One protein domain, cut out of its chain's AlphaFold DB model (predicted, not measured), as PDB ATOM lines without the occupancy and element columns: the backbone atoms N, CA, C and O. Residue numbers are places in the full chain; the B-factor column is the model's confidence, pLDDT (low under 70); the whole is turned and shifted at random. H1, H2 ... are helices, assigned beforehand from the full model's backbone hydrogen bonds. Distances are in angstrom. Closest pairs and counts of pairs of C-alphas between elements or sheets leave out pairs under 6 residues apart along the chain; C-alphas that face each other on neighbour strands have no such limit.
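What this domain is: This is residues 2 to 29 and 40 to 51 of the 58 residues of an uncharacterized protein of Chryseobacterium gambrini (UniProt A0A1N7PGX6). One long helix, H1, makes the length of a rod, and a shorter helix, H2, folds back along its first part, while residues 19 to 29 stick out beyond H2. The printed part has 40 residues with two named helices, H1 then H2, and no named strand: the class is all helix. The whole is loose, with a radius of gyration of the C-alphas of 11.6 A, and spans 39 by 11 by 11 A.

Where its parts are: H1 holds residues 2 to 28 and is 37.8 A long from C-alpha 2 at (-54.737, -39.390, -35.567) to C-alpha 28 at (-24.442, -44.280, -57.587). H2 holds residues 40 to 51, 16.2 A from first to last C-alpha, and ends with C-alpha 51 at (-49.916, -41.970, -35.783).

How they stand to each other: H1 and H2 touch, with 44 pairs of C-alphas within 8 A. Their closest C-alphas, those of Gly 13 and Gly 43, are 4.0 A apart. They run opposite ways at a tilt of 36 degrees, only just steep. In H1 and H2 every O i to N i+4 pair is within hydrogen-bond range.

The domain as a whole: The two C-alphas farthest apart, those of Lys 2 and Asn 29, are 39.7 A apart. Residues 30 to 39 are not printed, and the link from H1 to H2 runs across this cut, with C-alphas 29 and 40 22.6 A apart. Mean pLDDT of the printed part is 81.0; residue 2 is under 70.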
ATOM      1  N   LYS A   2     -55.899 -38.485 -35.415       63.41
ATOM      2  CA  LYS A   2     -54.737 -39.390 -35.567       63.41
ATOM      3  C   LYS A   2     -54.678 -40.123 -36.922       63.41
ATOM      4  O   LYS A   2     -53.615 -40.218 -37.512       63.41
ATOM      5  N   PHE A   3     -55.828 -40.552 -37.454       73.00
ATOM      6  CA  PHE A   3     -55.926 -41.175 -38.787       73.00
ATOM      7  C   PHE A   3     -55.490 -40.253 -39.930       73.00
ATOM      8  O   PHE A   3     -54.783 -40.683 -40.828       73.00
ATOM      9  N   ILE A   4     -55.871 -38.974 -39.875       78.69
ATOM     10  CA  ILE A   4     -55.482 -37.986 -40.892       78.69
ATOM     11  C   ILE A   4     -53.964 -37.781 -40.857       78.69
ATOM     12  O   ILE A   4     -53.325 -37.760 -41.900       78.69
ATOM     13  N   LEU A   5     -53.376 -37.709 -39.658       76.94
ATOM     14  CA  LEU A   5     -51.932 -37.552 -39.491       76.94
ATOM     15  C   LEU A   5     -51.150 -38.781 -39.989       76.94
ATOM     16  O   LEU A   5     -50.098 -38.625 -40.599       76.94
ATOM     17  N   ALA A   6     -51.700 -39.985 -39.810       76.75
ATOM     18  CA  ALA A   6     -51.136 -41.217 -40.362       76.75
ATOM     19  C   ALA A   6     -51.191 -41.254 -41.897       76.75
ATOM     20  O   ALA A   6     -50.210 -41.633 -42.528       76.75
ATOM     21  N   ILE A   7     -52.304 -40.819 -42.502       83.44
ATOM     22  CA  ILE A   7     -52.445 -40.727 -43.966       83.44
ATOM     23  C   ILE A   7     -51.458 -39.699 -44.530       83.44
ATOM     24  O   ILE A   7     -50.762 -39.984 -45.500       83.44
ATOM     25  N   ILE A   8     -51.340 -38.530 -43.895       84.81
ATOM     26  CA  ILE A   8     -50.381 -37.492 -44.297       84.81
ATOM     27  C   ILE A   8     -48.942 -38.005 -44.158       84.81
ATOM     28  O   ILE A   8     -48.153 -37.859 -45.089       84.81
ATOM     29  N   GLY A   9     -48.609 -38.655 -43.040       82.75
ATOM     30  CA  GLY A   9     -47.296 -39.264 -42.822       82.75
ATOM     31  C   GLY A   9     -46.977 -40.343 -43.855       82.75
ATOM     32  O   GLY A   9     -45.870 -40.374 -44.385       82.75
ATOM     33  N   PHE A  10     -47.955 -41.174 -44.212       82.62
ATOM     34  CA  PHE A  10     -47.803 -42.192 -45.249       82.62
ATOM     35  C   PHE A  10     -47.540 -41.580 -46.629       82.62
ATOM     36  O   PHE A  10     -46.621 -42.008 -47.329       82.62
ATOM     37  N   VAL A  11     -48.304 -40.559 -47.025       85.12
ATOM     38  CA  VAL A  11     -48.121 -39.876 -48.316       85.12
ATOM     39  C   VAL A  11     -46.759 -39.179 -48.374       85.12
ATOM     40  O   VAL A  11     -46.017 -39.372 -49.336       85.12
ATOM     41  N   LEU A  12     -46.389 -38.436 -47.326       85.06
ATOM     42  CA  LEU A  12     -45.091 -37.761 -47.249       85.06
ATOM     43  C   LEU A  12     -43.925 -38.756 -47.250       85.06
ATOM     44  O   LEU A  12     -42.953 -38.541 -47.969       85.06
ATOM     45  N   GLY A  13     -44.036 -39.861 -46.508       84.06
ATOM     46  CA  GLY A  13     -43.014 -40.907 -46.462       84.06
ATOM     47  C   GLY A  13     -42.809 -41.606 -47.809       84.06
ATOM     48  O   GLY A  13     -41.667 -41.849 -48.195       84.06
ATOM     49  N   ASN A  14     -43.883 -41.857 -48.568       84.00
ATOM     50  CA  ASN A  14     -43.768 -42.418 -49.919       84.00
ATOM     51  C   ASN A  14     -43.054 -41.455 -50.879       84.00
ATOM     52  O   ASN A  14     -42.139 -41.878 -51.589       84.00
ATOM     53  N   ILE A  15     -43.431 -40.169 -50.871       85.75
ATOM     54  CA  ILE A  15     -42.800 -39.133 -51.708       85.75
ATOM     55  C   ILE A  15     -41.308 -39.013 -51.371       85.75
ATOM     56  O   ILE A  15     -40.471 -39.024 -52.273       85.75
ATOM     57  N   PHE A  16     -40.967 -38.968 -50.081       84.44
ATOM     58  CA  PHE A  16     -39.575 -38.920 -49.630       84.44
ATOM     59  C   PHE A  16     -38.792 -40.171 -50.034       84.44
ATOM     60  O   PHE A  16     -37.662 -40.058 -50.501       84.44
ATOM     61  N   GLY A  17     -39.386 -41.359 -49.907       83.00
ATOM     62  CA  GLY A  17     -38.747 -42.610 -50.308       83.00
ATOM     63  C   GLY A  17     -38.437 -42.667 -51.805       83.00
ATOM     64  O   GLY A  17     -37.342 -43.079 -52.182       83.00
ATOM     65  N   ILE A  18     -39.353 -42.185 -52.654       83.44
ATOM     66  CA  ILE A  18     -39.125 -42.083 -54.106       83.44
ATOM     67  C   ILE A  18     -38.017 -41.067 -54.400       83.44
ATOM     68  O   ILE A  18     -37.130 -41.348 -55.203       83.44
ATOM     69  N   ALA A  19     -38.036 -39.910 -53.732       83.94
ATOM     70  CA  ALA A  19     -37.030 -38.867 -53.919       83.94
ATOM     71  C   ALA A  19     -35.623 -39.343 -53.527       83.94
ATOM     72  O   ALA A  19     -34.685 -39.165 -54.302       83.94
ATOM     73  N   ILE A  20     -35.476 -39.997 -52.369       83.69
ATOM     74  CA  ILE A  20     -34.200 -40.567 -51.907       83.69
ATOM     75  C   ILE A  20     -33.687 -41.601 -52.905       83.69
ATOM     76  O   ILE A  20     -32.508 -41.590 -53.249       83.69
ATOM     77  N   LEU A  21     -34.564 -42.474 -53.398       82.06
ATOM     78  CA  LEU A  21     -34.169 -43.515 -54.335       82.06
ATOM     79  C   LEU A  21     -33.764 -42.946 -55.704       82.06
ATOM     80  O   LEU A  21     -32.778 -43.395 -56.285       82.06
ATOM     81  N   ALA A  22     -34.473 -41.928 -56.196       81.88
ATOM     82  CA  ALA A  22     -34.102 -41.215 -57.416       81.88
ATOM     83  C   ALA A  22     -32.737 -40.522 -57.265       81.88
ATOM     84  O   ALA A  22     -31.886 -40.608 -58.155       81.88
ATOM     85  N   PHE A  23     -32.494 -39.896 -56.109       84.81
ATOM     86  CA  PHE A  23     -31.208 -39.278 -55.789       84.81
ATOM     87  C   PHE A  23     -30.089 -40.318 -55.726       84.81
ATOM     88  O   PHE A  23     -29.034 -40.129 -56.325       84.81
ATOM     89  N   TYR A  24     -30.331 -41.449 -55.062       82.50
ATOM     90  CA  TYR A  24     -29.363 -42.534 -54.940       82.50
ATOM     91  C   TYR A  24     -29.047 -43.178 -56.292       82.50
ATOM     92  O   TYR A  24     -27.877 -43.409 -56.594       82.50
ATOM     93  N   SER A  25     -30.059 -43.410 -57.134       80.94
ATOM     94  CA  SER A  25     -29.881 -43.926 -58.497       80.94
ATOM     95  C   SER A  25     -29.034 -42.986 -59.355       80.94
ATOM     96  O   SER A  25     -28.216 -43.449 -60.146       80.94
ATOM     97  N   THR A  26     -29.204 -41.673 -59.180       83.19
ATOM     98  CA  THR A  26     -28.421 -40.654 -59.892       83.19
ATOM     99  C   THR A  26     -26.984 -40.596 -59.371       83.19
ATOM    100  O   THR A  26     -26.045 -40.478 -60.152       83.19
ATOM    101  N   LEU A  27     -26.798 -40.714 -58.052       83.00
ATOM    102  CA  LEU A  27     -25.496 -40.591 -57.394       83.00
ATOM    103  C   LEU A  27     -24.605 -41.822 -57.605       83.00
ATOM    104  O   LEU A  27     -23.402 -41.700 -57.810       83.00
ATOM    105  N   THR A  28     -25.190 -43.016 -57.524       79.69
ATOM    106  CA  THR A  28     -24.442 -44.280 -57.587       79.69
ATOM    107  C   THR A  28     -24.324 -44.846 -58.996       79.69
ATOM    108  O   THR A  28     -23.623 -45.839 -59.178       79.69
ATOM    109  N   ASN A  29     -24.993 -44.229 -59.984       73.19
ATOM    110  CA  ASN A  29     -25.087 -44.710 -61.369       73.19
ATOM    111  C   ASN A  29     -25.410 -46.217 -61.439       73.19
ATOM    112  O   ASN A  29     -24.952 -46.953 -62.309       73.19
ATOM    113  N   SER A  40     -42.730 -47.849 -50.171       80.75
ATOM    114  CA  SER A  40     -43.834 -48.372 -49.355       80.75
ATOM    115  C   SER A  40     -43.401 -48.649 -47.915       80.75
ATOM    116  O   SER A  40     -44.129 -48.307 -46.984       80.75
ATOM    117  N   CYS A  41     -42.206 -49.213 -47.698       84.56
ATOM    118  CA  CYS A  41     -41.665 -49.425 -46.353       84.56
ATOM    119  C   CYS A  41     -41.468 -48.099 -45.602       84.56
ATOM    120  O   CYS A  41     -41.896 -47.979 -44.453       84.56
ATOM    121  N   LEU A  42     -40.883 -47.089 -46.253       82.69
ATOM    122  CA  LEU A  42     -40.707 -45.753 -45.670       82.69
ATOM    123  C   LEU A  42     -42.049 -45.064 -45.391       82.69
ATOM    124  O   LEU A  42     -42.225 -44.484 -44.320       82.69
ATOM    125  N   GLY A  43     -43.015 -45.183 -46.303       80.19
ATOM    126  CA  GLY A  43     -44.377 -44.683 -46.123       80.19
ATOM    127  C   GLY A  43     -45.075 -45.310 -44.916       80.19
ATOM    128  O   GLY A  43     -45.640 -44.593 -44.091       80.19
ATOM    129  N   ILE A  44     -44.998 -46.635 -44.757       85.25
ATOM    130  CA  ILE A  44     -45.600 -47.347 -43.617       85.25
ATOM    131  C   ILE A  44     -44.948 -46.909 -42.297       85.25
ATOM    132  O   ILE A  44     -45.662 -46.597 -41.343       85.25
ATOM    133  N   ILE A  45     -43.614 -46.817 -42.246       85.38
ATOM    134  CA  ILE A  45     -42.886 -46.366 -41.048       85.38
ATOM    135  C   ILE A  45     -43.282 -44.928 -40.691       85.38
ATOM    136  O   ILE A  45     -43.666 -44.669 -39.549       85.38
ATOM    137  N   CYS A  46     -43.273 -44.001 -41.654       82.38
ATOM    138  CA  CYS A  46     -43.703 -42.619 -41.427       82.38
ATOM    139  C   CYS A  46     -45.180 -42.514 -41.025       82.38
ATOM    140  O   CYS A  46     -45.520 -41.668 -40.199       82.38
ATOM    141  N   GLY A  47     -46.055 -43.370 -41.552       78.25
ATOM    142  CA  GLY A  47     -47.458 -43.441 -41.143       78.25
ATOM    143  C   GLY A  47     -47.625 -43.898 -39.690       78.25
ATOM    144  O   GLY A  47     -48.384 -43.286 -38.937       78.25
ATOM    145  N   ILE A  48     -46.875 -44.921 -39.263       81.06
ATOM    146  CA  ILE A  48     -46.882 -45.428 -37.878       81.06
ATOM    147  C   ILE A  48     -46.298 -44.390 -36.911       81.06
ATOM    148  O   ILE A  48     -46.865 -44.170 -35.837       81.06
ATOM    149  N   VAL A  49     -45.203 -43.723 -37.290       80.12
ATOM    150  CA  VAL A  49     -44.606 -42.632 -36.505       80.12
ATOM    151  C   VAL A  49     -45.574 -41.453 -36.420       80.12
ATOM    152  O   VAL A  49     -45.860 -40.984 -35.323       80.12
ATOM    153  N   GLY A  50     -46.169 -41.032 -37.539       71.81
ATOM    154  CA  GLY A  50     -47.172 -39.965 -37.584       71.81
ATOM    155  C   GLY A  50     -48.424 -40.274 -36.760       71.81
ATOM    156  O   GLY A  50     -49.001 -39.373 -36.158       71.81
ATOM    157  N   PHE A  51     -48.822 -41.543 -36.659       70.88
ATOM    158  CA  PHE A  51     -49.916 -41.970 -35.783       70.88
ATOM    159  C   PHE A  51     -49.536 -41.952 -34.291       70.88
ATOM    160  O   PHE A  51     -50.385 -41.663 -33.443       70.88
TER     161      PHE A  51